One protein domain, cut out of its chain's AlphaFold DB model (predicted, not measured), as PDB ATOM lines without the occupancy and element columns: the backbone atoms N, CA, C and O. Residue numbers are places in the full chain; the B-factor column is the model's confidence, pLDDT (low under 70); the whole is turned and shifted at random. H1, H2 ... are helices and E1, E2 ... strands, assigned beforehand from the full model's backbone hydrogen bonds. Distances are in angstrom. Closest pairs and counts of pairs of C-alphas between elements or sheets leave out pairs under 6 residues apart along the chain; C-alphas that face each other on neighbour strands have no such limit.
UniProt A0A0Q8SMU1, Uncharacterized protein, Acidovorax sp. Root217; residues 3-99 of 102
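This is residues 3 to 99 of the 102 residues of an uncharacterized protein of Acidovorax sp. Root217 (UniProt A0A0Q8SMU1). A six-stranded sheet, E5 E4 E3 E7 E8 E9, is curled like part of a barrel, and a smaller sheet of three strands, E1 E2 E6, is partly face to face with it as a loose sandwich. The short helix H1 packs across strand E8 and beside the start of E9. The printed part has 97 residues, with nine named strands and one named helix in the order E1 E2 E3 E4 E5 E6 H1 E7 E8 E9, and its class is mostly strand. Both sheets are antiparallel, the larger in the order E5 E4 E3 E7 E8 E9 and the smaller in the order E1 E2 E6. The whole is compact, with a radius of gyration of the C-alphas of 13.4 A and spans of 41 by 28 by 22 A.

The larger sheet holds E5, residues 38 to 41, E4, residues 29 to 34, E3, residues 22 to 26, E7, residues 75 to 78, E8, residues 81 to 88, and E9, residues 94 to 98. It is strongly twisted, its C-alphas up to 7.8 A off the best plane, and E5 and E9 are its edge strands. It holds two meanders, each strand the antiparallel neighbour of the one before: E3 E4 E5 and E7 E8 E9. In the hairpin of E4 and E5, N 34 and O 38 are 2.8 A apart, within hydrogen-bond range. In the hairpin of E3 and E4, N 31 and O 24 are 2.8 A apart. E3 and E7 are antiparallel at 164 degrees, with N 77 and O 23 at 2.8 A. In the hairpin of E7 and E8, N 78 and O 81 are 2.8 A apart. E8 bends by 57 degrees at residue 84, and in its hairpin with E9 N 95 and O 87 are 2.8 A apart. H1, residues 66 to 72, is on this sheet at a height over the sheet of 5.1 A. It lies over E8 and runs across the strands, at 85 degrees to E8 on the local plane. The closest C-alphas of H1 and E8 are those of Ala 70 and Trp 87, 4.3 A apart. Every O i to N i+4 pair of H1 is within hydrogen-bond range. The smaller sheet holds E1, residues 3 to 5, E2, residues 8 to 13, and E6, residues 57 to 62. N 8 and O 5 are 2.8 A apart in the hairpin of E1 and E2, and N 59 and O 11 are 2.8 A apart between E2 and E6. The two sheets form a sandwich, two sheets face to face, with their best planes 25 degrees apart and the facing parts 9.8 A centre to centre. E5 and E6 are near each other, with 8 pairs of C-alphas within 10 A. E1 and E9 are apart.

E1 begins at C-alpha 3, at (290.783, 352.590, 260.585). E8, the longest strand by residues, measures 20.7 A from C-alpha 81 to C-alpha 88, at (276.246, 358.425, 272.492). E2 measures 16.3 A, E4 16.2 A, E6 14.1 A, E3 13.7 A and E9 13.2 A. H1 measures 10.0 A. E9 ends at C-alpha 98, at (290.549, 355.269, 272.911).

The two C-alphas farthest apart are those of Asn 47 and Gly 91, at 41.4 A. The printed part has no cut. The link from E5 to E6 is long, residues 42 to 56, and that from E2 to E3 is short, with 8 residues. Mean pLDDT of the printed part is 80.1. It is under 70 at 20 residues: 3 to 9, 46 to 47, 61 to 64, 89 to 92, 94 to 95 and 99.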
ATOM      1  N   ASP A   3     291.000 352.398 262.015       51.72
ATOM      2  CA  ASP A   3     290.783 352.590 260.585       51.72
ATOM      3  C   ASP A   3     289.290 352.456 260.297       51.72
ATOM      4  O   ASP A   3     288.679 351.410 260.541       51.72
ATOM      5  N   ILE A   4     288.692 353.542 259.803       48.00
ATOM      6  CA  ILE A   4     287.302 353.560 259.349       48.00
ATOM      7  C   ILE A   4     287.328 353.427 257.830       48.00
ATOM      8  O   ILE A   4     287.560 354.395 257.108       48.00
ATOM      9  N   VAL A   5     287.083 352.217 257.341       51.47
ATOM     10  CA  VAL A   5     286.802 351.966 255.925       51.47
ATOM     11  C   VAL A   5     285.286 351.861 255.823       51.47
ATOM     12  O   VAL A   5     284.716 351.049 256.534       51.47
ATOM     13  N   LEU A   6     284.631 352.716 255.024       45.69
ATOM     14  CA  LEU A   6     283.168 352.786 254.818       45.69
ATOM     15  C   LEU A   6     282.396 351.517 255.258       45.69
ATOM     16  O   LEU A   6     282.435 350.498 254.576       45.69
ATOM     17  N   GLY A   7     281.700 351.597 256.401       55.66
ATOM     18  CA  GLY A   7     280.851 350.521 256.941       55.66
ATOM     19  C   GLY A   7     281.546 349.471 257.822       55.66
ATOM     20  O   GLY A   7     280.866 348.634 258.402       55.66
ATOM     21  N   MET A   8     282.869 349.519 257.978       62.22
ATOM     22  CA  MET A   8     283.637 348.622 258.842       62.22
ATOM     23  C   MET A   8     284.498 349.418 259.817       62.22
ATOM     24  O   MET A   8     285.256 350.310 259.426       62.22
ATOM     25  N   VAL A   9     284.414 349.059 261.098       69.75
ATOM     26  CA  VAL A   9     285.350 349.552 262.109       69.75
ATOM     27  C   VAL A   9     286.368 348.461 262.383       69.75
ATOM     28  O   VAL A   9     286.040 347.395 262.912       69.75
ATOM     29  N   LEU A  10     287.616 348.744 262.015       75.81
ATOM     30  CA  LEU A  10     288.757 347.938 262.414       75.81
ATOM     31  C   LEU A  10     289.478 348.656 263.549       75.81
ATOM     32  O   LEU A  10     290.015 349.753 263.373       75.81
ATOM     33  N   LEU A  11     289.495 348.022 264.718       78.12
ATOM     34  CA  LEU A  11     290.232 348.530 265.862       78.12
ATOM     35  C   LEU A  11     291.282 347.523 266.294       78.12
ATOM     36  O   LEU A  11     290.961 346.431 266.762       78.12
ATOM     37  N   THR A  12     292.538 347.942 266.175       83.75
ATOM     38  CA  THR A  12     293.693 347.117 266.511       83.75
ATOM     39  C   THR A  12     294.527 347.809 267.578       83.75
ATOM     40  O   THR A  12     294.925 348.975 267.426       83.75
ATOM     41  N   MET A  13     294.801 347.079 268.658       83.00
ATOM     42  CA  MET A  13     295.734 347.505 269.695       83.00
ATOM     43  C   MET A  13     297.167 347.131 269.319       83.00
ATOM     44  O   MET A  13     297.385 346.079 268.707       83.00
ATOM     45  N   PRO A  14     298.145 347.976 269.684       83.31
ATOM     46  CA  PRO A  14     299.541 347.687 269.421       83.31
ATOM     47  C   PRO A  14     299.997 346.426 270.173       83.31
ATOM     48  O   PRO A  14     299.423 346.085 271.215       83.31
ATOM     49  N   PRO A  15     301.050 345.759 269.673       86.69
ATOM     50  CA  PRO A  15     301.669 344.637 270.356       86.69
ATOM     51  C   PRO A  15     302.085 344.980 271.785       86.69
ATOM     52  O   PRO A  15     302.574 346.077 272.062       86.69
ATOM     53  N   THR A  16     301.932 344.015 272.687       85.88
ATOM     54  CA  THR A  16     302.393 344.119 274.077       85.88
ATOM     55  C   THR A  16     303.467 343.066 274.347       85.88
ATOM     56  O   THR A  16     303.372 341.960 273.819       85.88
ATOM     57  N   PRO A  17     304.505 343.374 275.147       88.44
ATOM     58  CA  PRO A  17     305.627 342.456 275.368       88.44
ATOM     59  C   PRO A  17     305.253 341.218 276.196       88.44
ATOM     60  O   PRO A  17     305.997 340.242 276.209       88.44
ATOM     61  N   GLN A  18     304.118 341.250 276.890       91.25
ATOM     62  CA  GLN A  18     303.582 340.140 277.674       91.25
ATOM     63  C   GLN A  18     302.119 339.903 277.283       91.25
ATOM     64  O   GLN A  18     301.457 340.859 276.876       91.25
ATOM     65  N   PRO A  19     301.605 338.666 277.403       89.94
ATOM     66  CA  PRO A  19     300.182 338.389 277.239       89.94
ATOM     67  C   PRO A  19     299.341 339.265 278.167       89.94
ATOM     68  O   PRO A  19     299.634 339.364 279.357       89.94
ATOM     69  N   VAL A  20     298.284 339.861 277.624       90.88
ATOM     70  CA  VAL A  20     297.319 340.664 278.381       90.88
ATOM     71  C   VAL A  20     295.921 340.085 278.226       90.88
ATOM     72  O   VAL A  20     295.623 339.370 277.262       90.88
ATOM     73  N   THR A  21     295.047 340.408 279.171       90.81
ATOM     74  CA  THR A  21     293.643 340.002 279.143       90.81
ATOM     75  C   THR A  21     292.795 341.153 278.632       90.81
ATOM     76  O   THR A  21     292.810 342.240 279.207       90.81
ATOM     77  N   TYR A  22     291.999 340.911 277.591       90.44
ATOM     78  CA  TYR A  22     290.972 341.857 277.164       90.44
ATOM     79  C   TYR A  22     289.579 341.347 277.516       90.44
ATOM     80  O   TYR A  22     289.257 340.178 277.294       90.44
ATOM     81  N   THR A  23     288.742 342.247 278.028       91.38
ATOM     82  CA  THR A  23     287.321 341.995 278.289       91.38
ATOM     83  C   THR A  23     286.473 343.067 277.622       91.38
ATOM     84  O   THR A  23     286.805 344.249 277.700       91.38
ATOM     85  N   ALA A  24     285.390 342.663 276.964       90.44
ATOM     86  CA  ALA A  24     284.397 343.559 276.386       90.44
ATOM     87  C   ALA A  24     283.081 343.400 277.144       90.44
ATOM     88  O   ALA A  24     282.606 342.284 277.350       90.44
ATOM     89  N   THR A  25     282.493 344.514 277.563       90.56
ATOM     90  CA  THR A  25     281.234 344.538 278.313       90.56
ATOM     91  C   THR A  25     280.208 345.401 277.597       90.56
ATOM     92  O   THR A  25     280.529 346.530 277.224       90.56
ATOM     93  N   SER A  26     278.989 344.884 277.453       88.81
ATOM     94  CA  SER A  26     277.810 345.602 276.962       88.81
ATOM     95  C   SER A  26     276.579 345.076 277.701       88.81
ATOM     96  O   SER A  26     276.295 343.878 277.678       88.81
ATOM     97  N   GLY A  27     275.870 345.959 278.410       86.88
ATOM     98  CA  GLY A  27     274.762 345.558 279.279       86.88
ATOM     99  C   GLY A  27     275.179 344.479 280.289       86.88
ATOM    100  O   GLY A  27     276.133 344.663 281.041       86.88
ATOM    101  N   ALA A  28     274.466 343.348 280.295       87.44
ATOM    102  CA  ALA A  28     274.776 342.186 281.137       87.44
ATOM    103  C   ALA A  28     275.765 341.194 280.489       87.44
ATOM    104  O   ALA A  28     276.169 340.220 281.123       87.44
ATOM    105  N   THR A  29     276.158 341.421 279.234       88.94
ATOM    106  CA  THR A  29     277.031 340.521 278.481       88.94
ATOM    107  C   THR A  29     278.488 340.904 278.698       88.94
ATOM    108  O   THR A  29     278.881 342.056 278.499       88.94
ATOM    109  N   THR A  30     279.305 339.917 279.065       90.81
ATOM    110  CA  THR A  30     280.761 340.057 279.168       90.81
ATOM    111  C   THR A  30     281.436 339.013 278.292       90.81
ATOM    112  O   THR A  30     281.162 337.820 278.410       90.81
ATOM    113  N   LEU A  31     282.334 339.467 277.425       91.19
ATOM    114  CA  LEU A  31     283.150 338.628 276.556       91.19
ATOM    115  C   LEU A  31     284.620 338.757 276.959       91.19
ATOM    116  O   LEU A  31     285.070 339.839 277.341       91.19
ATOM    117  N   GLY A  32     285.377 337.671 276.840       91.31
ATOM    118  CA  GLY A  32     286.835 337.689 276.910       91.31
ATOM    119  C   GLY A  32     287.449 337.452 275.534       91.31
ATOM    120  O   GLY A  32     286.860 336.785 274.683       91.31
ATOM    121  N   TYR A  33     288.625 338.024 275.303       90.12
ATOM    122  CA  TYR A  33     289.339 337.855 274.040       90.12
ATOM    123  C   TYR A  33     290.271 336.641 274.090       90.12
ATOM    124  O   TYR A  33     291.175 336.585 274.922       90.12
ATOM    125  N   SER A  34     290.097 335.705 273.162       89.00
ATOM    126  CA  SER A  34     291.017 334.599 272.905       89.00
ATOM    127  C   SER A  34     291.810 334.857 271.627       89.00
ATOM    128  O   SER A  34     291.233 335.154 270.583       89.00
ATOM    129  N   SER A  35     293.128 334.665 271.670       86.88
ATOM    130  CA  SER A  35     293.983 334.745 270.476       86.88
ATOM    131  C   SER A  35     293.605 333.750 269.371       86.88
ATOM    132  O   SER A  35     293.901 333.998 268.206       86.88
ATOM    133  N   VAL A  36     292.931 332.649 269.719       84.56
ATOM    134  CA  VAL A  36     292.541 331.589 268.775       84.56
ATOM    135  C   VAL A  36     291.154 331.832 268.180       84.56
ATOM    136  O   VAL A  36     290.944 331.587 266.995       84.56
ATOM    137  N   ALA A  37     290.202 332.290 268.999       84.56
ATOM    138  CA  ALA A  37     288.782 332.351 268.635       84.56
ATOM    139  C   ALA A  37     288.206 333.778 268.555       84.56
ATOM    140  O   ALA A  37     287.055 333.946 268.161       84.56
ATOM    141  N   GLY A  38     288.973 334.806 268.921       87.38
ATOM    142  CA  GLY A  38     288.465 336.169 269.078       87.38
ATOM    143  C   GLY A  38     287.609 336.314 270.338       87.38
ATOM    144  O   GLY A  38     287.930 335.747 271.383       87.38
ATOM    145  N   TRP A  39     286.527 337.092 270.263       88.12
ATOM    146  CA  TRP A  39     285.625 337.301 271.398       88.12
ATOM    147  C   TRP A  39     284.763 336.076 271.672       88.12
ATOM    148  O   TRP A  39     283.987 335.646 270.822       88.12
ATOM    149  N   VAL A  40     284.858 335.564 272.892       89.62
ATOM    150  CA  VAL A  40     284.055 334.444 273.384       89.62
ATOM    151  C   VAL A  40     283.376 334.829 274.700       89.62
ATOM    152  O   VAL A  40     283.874 335.717 275.399       89.62
ATOM    153  N   PRO A  41     282.249 334.196 275.069       89.88
ATOM    154  CA  PRO A  41     281.630 334.422 276.371       89.88
ATOM    155  C   PRO A  41     282.622 334.190 277.516       89.88
ATOM    156  O   PRO A  41     283.420 333.250 277.469       89.88
ATOM    157  N   ALA A  42     282.605 335.058 278.531       84.75
ATOM    158  CA  ALA A  42     283.609 335.054 279.598       84.75
ATOM    159  C   ALA A  42     283.662 333.723 280.372       84.75
ATOM    160  O   ALA A  42     284.727 333.291 280.805       84.75
ATOM    161  N   GLU A  43     282.542 333.023 280.497       82.94
ATOM    162  CA  GLU A  43     282.465 331.696 281.103       82.94
ATOM    163  C   GLU A  43     283.207 330.614 280.302       82.94
ATOM    164  O   GLU A  43     283.627 329.612 280.868       82.94
ATOM    165  N   GLN A  44     283.433 330.826 279.002       85.06
ATOM    166  CA  GLN A  44     284.201 329.917 278.145       85.06
ATOM    167  C   GLN A  44     285.710 330.198 278.205       85.06
ATOM    168  O   GLN A  44     286.505 329.470 277.606       85.06
ATOM    169  N   CYS A  45     286.133 331.223 278.954       79.81
ATOM    170  CA  CYS A  45     287.513 331.689 278.964       79.81
ATOM    171  C   CYS A  45     288.498 330.864 279.795       79.81
ATOM    172  O   CYS A  45     289.649 331.280 279.797       79.81
ATOM    173  N   PHE A  46     288.112 329.757 280.456       61.75
ATOM    174  CA  PHE A  46     288.918 328.850 281.317       61.75
ATOM    175  C   PHE A  46     290.467 328.901 281.123       61.75
ATOM    176  O   PHE A  46     291.072 327.962 280.608       61.75
ATOM    177  N   ASN A  47     291.126 329.996 281.526       66.50
ATOM    178  CA  ASN A  47     292.544 330.355 281.304       66.50
ATOM    179  C   ASN A  47     293.044 330.593 279.855       66.50
ATOM    180  O   ASN A  47     294.245 330.767 279.651       66.50
ATOM    181  N   ARG A  48     292.176 330.638 278.837       71.06
ATOM    182  CA  ARG A  48     292.557 330.772 277.411       71.06
ATOM    183  C   ARG A  48     292.339 332.160 276.802       71.06
ATOM    184  O   ARG A  48     292.684 332.372 275.640       71.06
ATOM    185  N   CYS A  49     291.761 333.092 277.554       84.69
ATOM    186  CA  CYS A  49     291.493 334.447 277.071       84.69
ATOM    187  C   CYS A  49     292.642 335.404 277.383       84.69
ATOM    188  O   CYS A  49     292.511 336.329 278.180       84.69
ATOM    189  N   HIS A  50     293.784 335.135 276.764       84.94
ATOM    190  CA  HIS A  50     294.938 336.018 276.762       84.94
ATOM    191  C   HIS A  50     295.429 336.210 275.330       84.94
ATOM    192  O   HIS A  50     295.193 335.388 274.438       84.94
ATOM    193  N   THR A  51     296.107 337.325 275.106       88.88
ATOM    194  CA  THR A  51     296.737 337.627 273.823       88.88
ATOM    195  C   THR A  51     298.061 336.891 273.670       88.88
ATOM    196  O   THR A  51     298.604 336.338 274.625       88.88
ATOM    197  N   ILE A  52     298.608 336.904 272.459       88.62
ATOM    198  CA  ILE A  52     299.971 336.445 272.205       88.62
ATOM    199  C   ILE A  52     300.921 337.635 272.390       88.62
ATOM    200  O   ILE A  52     300.600 338.767 272.020       88.62
ATOM    201  N   ALA A  53     302.072 337.394 273.018       90.69
ATOM    202  CA  ALA A  53     303.091 338.420 273.208       90.69
ATOM    203  C   ALA A  53     303.649 338.889 271.857       90.69
ATOM    204  O   ALA A  53     303.906 338.082 270.969       90.69
ATOM    205  N   ASN A  54     303.895 340.192 271.734       89.69
ATOM    206  CA  ASN A  54     304.416 340.859 270.539       89.69
ATOM    207  C   ASN A  54     303.532 340.747 269.283       89.69
ATOM    208  O   ASN A  54     303.981 341.118 268.200       89.69
ATOM    209  N   GLU A  55     302.267 340.348 269.423       87.88
ATOM    210  CA  GLU A  55     301.300 340.370 268.324       87.88
ATOM    211  C   GLU A  55     300.278 341.505 268.482       87.88
ATOM    212  O   GLU A  55     299.828 341.790 269.598       87.88
ATOM    213  N   PRO A  56     299.901 342.185 267.381       85.94
ATOM    214  CA  PRO A  56     298.815 343.154 267.405       85.94
ATOM    215  C   PRO A  56     297.479 342.448 267.656       85.94
ATOM    216  O   PRO A  56     297.251 341.328 267.199       85.94
ATOM    217  N   VAL A  57     296.570 343.124 268.359       86.50
ATOM    218  CA  VAL A  57     295.310 342.515 268.806       86.50
ATOM    219  C   VAL A  57     294.132 343.200 268.116       86.50
ATOM    220  O   VAL A  57     293.857 344.364 268.431       86.50
ATOM    221  N   PRO A  58     293.423 342.526 267.191       85.25
ATOM    222  CA  PRO A  58     292.214 343.061 266.578       85.25
ATOM    223  C   PRO A  58     291.056 343.002 267.583       85.25
ATOM    224  O   PRO A  58     290.364 341.994 267.707       85.25
ATOM    225  N   LEU A  59     290.845 344.093 268.320       79.44
ATOM    226  CA  LEU A  59     289.766 344.204 269.298       79.44
ATOM    227  C   LEU A  59     288.396 344.314 268.643       79.44
ATOM    228  O   LEU A  59     287.422 343.841 269.207       79.44
ATOM    229  N   LEU A  60     288.285 344.941 267.477       77.25
ATOM    230  CA  LEU A  60     287.031 344.990 266.731       77.25
ATOM    231  C   LEU A  60     287.323 344.734 265.268       77.25
ATOM    232  O   LEU A  60     288.178 345.385 264.669       77.25
ATOM    233  N   ARG A  61     286.593 343.771 264.715       68.06
ATOM    234  CA  ARG A  61     286.578 343.457 263.295       68.06
ATOM    235  C   ARG A  61     285.145 343.109 262.933       68.06
ATOM    236  O   ARG A  61     284.720 341.972 263.118       68.06
ATOM    237  N   GLY A  62     284.387 344.104 262.497       63.06
ATOM    238  CA  GLY A  62     282.982 343.904 262.177       63.06
ATOM    239  C   GLY A  62     282.406 345.009 261.309       63.06
ATOM    240  O   GLY A  62     282.901 346.136 261.293       63.06
ATOM    241  N   GLU A  63     281.324 344.655 260.626       61.75
ATOM    242  CA  GLU A  63     280.472 345.536 259.815       61.75
ATOM    243  C   GLU A  63     279.503 346.365 260.680       61.75
ATOM    244  O   GLU A  63     278.472 346.836 260.210       61.75
ATOM    245  N   LEU A  64     279.788 346.504 261.978       67.69
ATOM    246  CA  LEU A  64     279.001 347.347 262.871       67.69
ATOM    247  C   LEU A  64     279.508 348.779 262.767       67.69
ATOM    248  O   LEU A  64     280.704 349.051 262.915       67.69
ATOM    249  N   SER A  65     278.582 349.703 262.529       74.50
ATOM    250  CA  SER A  65     278.903 351.121 262.494       74.50
ATOM    251  C   SER A  65     279.243 351.633 263.900       74.50
ATOM    252  O   SER A  65     278.877 351.040 264.919       74.50
ATOM    253  N   LEU A  66     279.908 352.790 263.982       76.25
ATOM    254  CA  LEU A  66     280.117 353.476 265.264       76.25
ATOM    255  C   LEU A  66     278.796 353.775 265.990       76.25
ATOM    256  O   LEU A  66     278.772 353.787 267.218       76.25
ATOM    257  N   ALA A  67     277.704 353.997 265.249       78.50
ATOM    258  CA  ALA A  67     276.389 354.272 265.818       78.50
ATOM    259  C   ALA A  67     275.807 353.049 266.537       78.50
ATOM    260  O   ALA A  67     275.338 353.190 267.666       78.50
ATOM    261  N   ASP A  68     275.907 351.866 265.927       79.44
ATOM    262  CA  ASP A  68     275.414 350.616 266.518       79.44
ATOM    263  C   ASP A  68     276.223 350.242 267.766       79.44
ATOM    264  O   ASP A  68     275.675 349.862 268.798       79.44
ATOM    265  N   MET A  69     277.547 350.419 267.711       79.50
ATOM    266  CA  MET A  69     278.413 350.167 268.869       79.50
ATOM    267  C   MET A  69     278.155 351.144 270.020       79.50
ATOM    268  O   MET A  69     278.230 350.752 271.186       79.50
ATOM    269  N   ALA A  70     277.832 352.402 269.710       82.44
ATOM    270  CA  ALA A  70     277.454 353.394 270.709       82.44
ATOM    271  C   ALA A  70     276.071 353.122 271.322       82.44
ATOM    272  O   ALA A  70     275.881 353.428 272.497       82.44
ATOM    273  N   ASP A  71     275.133 352.536 270.567       83.25
ATOM    274  CA  ASP A  71     273.843 352.070 271.099       83.25
ATOM    275  C   ASP A  71     274.007 350.897 272.063       83.25
ATOM    276  O   ASP A  71     273.356 350.847 273.105       83.25
ATOM    277  N   LEU A  72     274.915 349.974 271.746       78.81
ATOM    278  CA  LEU A  72     275.231 348.843 272.615       78.81
ATOM    279  C   LEU A  72     276.053 349.246 273.853       78.81
ATOM    280  O   LEU A  72     276.141 348.465 274.801       78.81
ATOM    281  N   GLY A  73     276.661 350.437 273.868       84.75
ATOM    282  CA  GLY A  73     277.444 350.929 275.004       84.75
ATOM    283  C   GLY A  73     278.648 350.037 275.318       84.75
ATOM    284  O   GLY A  73     278.818 349.587 276.452       84.75
ATOM    285  N   ILE A  74     279.449 349.709 274.302       86.12
ATOM    286  CA  ILE A  74     280.562 348.760 274.445       86.12
ATOM    287  C   ILE A  74     281.743 349.422 275.167       86.12
ATOM    288  O   ILE A  74     282.266 350.451 274.733       86.12
ATOM    289  N   VAL A  75     282.230 348.767 276.222       89.44
ATOM    290  CA  VAL A  75     283.473 349.131 276.921       89.44
ATOM    291  C   VAL A  75     284.457 347.974 276.836       89.44
ATOM    292  O   VAL A  75     284.126 346.861 277.247       89.44
ATOM    293  N   ILE A  76     285.674 348.237 276.352       89.19
ATOM    294  CA  ILE A  76     286.762 347.254 276.334       89.19
ATOM    295  C   ILE A  76     287.818 347.633 277.366       89.19
ATOM    296  O   ILE A  76     288.301 348.768 277.408       89.19
ATOM    297  N   ARG A  77     288.194 346.657 278.191       91.25
ATOM    298  CA  ARG A  77     289.219 346.778 279.226       91.25
ATOM    299  C   ARG A  77     290.398 345.865 278.928       91.25
ATOM    300  O   ARG A  77     290.190 344.725 278.523       91.25
ATOM    301  N   ARG A  78     291.609 346.356 279.187       90.69
ATOM    302  CA  ARG A  78     292.864 345.598 279.212       90.69
ATOM    303  C   ARG A  78     293.294 345.432 280.663       90.69
ATOM    304  O   ARG A  78     293.508 346.436 281.337       90.69
ATOM    305  N   ASP A  79     293.371 344.199 281.146       89.69
ATOM    306  CA  ASP A  79     293.727 343.868 282.534       89.69
ATOM    307  C   ASP A  79     292.920 344.686 283.566       89.69
ATOM    308  O   ASP A  79     293.434 345.162 284.574       89.69
ATOM    309  N   GLY A  80     291.631 344.900 283.277       86.44
ATOM    310  CA  GLY A  80     290.708 345.673 284.114       86.44
ATOM    311  C   GLY A  80     290.683 347.187 283.858       86.44
ATOM    312  O   GLY A  80     289.742 347.851 284.292       86.44
ATOM    313  N   VAL A  81     291.634 347.738 283.099       88.31
ATOM    314  CA  VAL A  81     291.706 349.177 282.782       88.31
ATOM    315  C   VAL A  81     290.958 349.479 281.476       88.31
ATOM    316  O   VAL A  81     291.231 348.820 280.473       88.31
ATOM    317  N   PRO A  82     290.008 350.434 281.441       87.12
ATOM    318  CA  PRO A  82     289.268 350.774 280.226       87.12
ATOM    319  C   PRO A  82     290.180 351.424 279.185       87.12
ATOM    320  O   PRO A  82     290.690 352.512 279.403       87.12
ATOM    321  N   VAL A  83     290.332 350.775 278.031       87.19
ATOM    322  CA  VAL A  83     291.158 351.273 276.914       87.19
ATOM    323  C   VAL A  83     290.324 351.740 275.727       87.19
ATOM    324  O   VAL A  83     290.824 352.455 274.862       87.19
ATOM    325  N   LEU A  84     289.053 351.338 275.670       85.88
ATOM    326  CA  LEU A  84     288.122 351.726 274.620       85.88
ATOM    327  C   LEU A  84     286.702 351.825 275.164       85.88
ATOM    328  O   LEU A  84     286.286 351.043 276.025       85.88
ATOM    329  N   SER A  85     285.946 352.783 274.652       85.12
ATOM    330  CA  SER A  85     284.604 353.083 275.131       85.12
ATOM    331  C   SER A  85     283.774 353.755 274.045       85.12
ATOM    332  O   SER A  85     284.163 354.816 273.559       85.12
ATOM    333  N   PHE A  86     282.634 353.158 273.689       83.94
ATOM    334  CA  PHE A  86     281.675 353.717 272.732       83.94
ATOM    335  C   PHE A  86     280.401 354.149 273.440       83.94
ATOM    336  O   PHE A  86     279.768 353.355 274.131       83.94
ATOM    337  N   TRP A  87     280.013 355.404 273.233       78.06
ATOM    338  CA  TRP A  87     278.832 355.987 273.859       78.06
ATOM    339  C   TRP A  87     278.206 357.029 272.941       78.06
ATOM    340  O   TRP A  87     278.899 357.682 272.158       78.06
ATOM    341  N   ARG A  88     276.897 357.247 273.073       76.69
ATOM    342  CA  ARG A  88     276.246 358.425 272.492       76.69
ATOM    343  C   ARG A  88     276.468 359.618 273.416       76.69
ATOM    344  O   ARG A  88     275.873 359.685 274.488       76.69
ATOM    345  N   PHE A  89     277.300 360.568 272.998       64.62
ATOM    346  CA  PHE A  89     277.471 361.840 273.698       64.62
ATOM    347  C   PHE A  89     276.991 362.976 272.797       64.62
ATOM    348  O   PHE A  89     277.456 363.109 271.674       64.62
ATOM    349  N   PHE A  90     276.077 363.799 273.324       54.94
ATOM    350  CA  PHE A  90     275.494 364.984 272.679       54.94
ATOM    351  C   PHE A  90     274.771 364.714 271.342       54.94
ATOM    352  O   PHE A  90     275.373 364.543 270.289       54.94
ATOM    353  N   GLY A  91     273.435 364.751 271.367       60.59
ATOM    354  CA  GLY A  91     272.627 364.874 270.144       60.59
ATOM    355  C   GLY A  91     272.675 363.683 269.178       60.59
ATOM    356  O   GLY A  91     272.582 363.893 267.975       60.59
ATOM    357  N   ASN A  92     272.784 362.448 269.687       66.62
ATOM    358  CA  ASN A  92     272.861 361.194 268.911       66.62
ATOM    359  C   ASN A  92     274.161 360.969 268.124       66.62
ATOM    360  O   ASN A  92     274.215 360.064 267.291       66.62
ATOM    361  N   VAL A  93     275.220 361.734 268.392       72.06
ATOM    362  CA  VAL A  93     276.524 361.483 267.774       72.06
ATOM    363  C   VAL A  93     277.251 360.371 268.549       72.06
ATOM    364  O   VAL A  93     277.426 360.486 269.767       72.06
ATOM    365  N   PRO A  94     277.664 359.272 267.890       68.25
ATOM    366  CA  PRO A  94     278.482 358.254 268.531       68.25
ATOM    367  C   PRO A  94     279.905 358.777 268.741       68.25
ATOM    368  O   PRO A  94     280.525 359.316 267.825       68.25
ATOM    369  N   VAL A  95     280.440 358.586 269.944       68.75
ATOM    370  CA  VAL A  95     281.812 358.950 270.309       68.75
ATOM    371  C   VAL A  95     282.559 357.692 270.738       68.75
ATOM    372  O   VAL A  95     282.059 356.913 271.551       68.75
ATOM    373  N   ALA A  96     283.766 357.514 270.199       75.00
ATOM    374  CA  ALA A  96     284.707 356.482 270.609       75.00
ATOM    375  C   ALA A  96     285.868 357.131 271.370       75.00
ATOM    376  O   ALA A  96     286.607 357.942 270.813       75.00
ATOM    377  N   TYR A  97     286.035 356.772 272.637       74.00
ATOM    378  CA  TYR A  97     287.218 357.124 273.416       74.00
ATOM    379  C   TYR A  97     288.207 355.963 273.374       74.00
ATOM    380  O   TYR A  97     287.838 354.847 273.734       74.00
ATOM    381  N   VAL A  98     289.443 356.232 272.951       71.62
ATOM    382  CA  VAL A  98     290.549 355.269 272.911       71.62
ATOM    383  C   VAL A  98     291.666 355.810 273.797       71.62
ATOM    384  O   VAL A  98     292.235 356.864 273.502       71.62
ATOM    385  N   GLU A  99     292.011 355.104 274.870       65.88
ATOM    386  CA  GLU A  99     293.157 355.486 275.691       65.88
ATOM    387  C   GLU A  99     294.457 355.121 274.948       65.88
ATOM    388  O   GLU A  99     294.676 353.967 274.578       65.88
TER     389      GLU A  99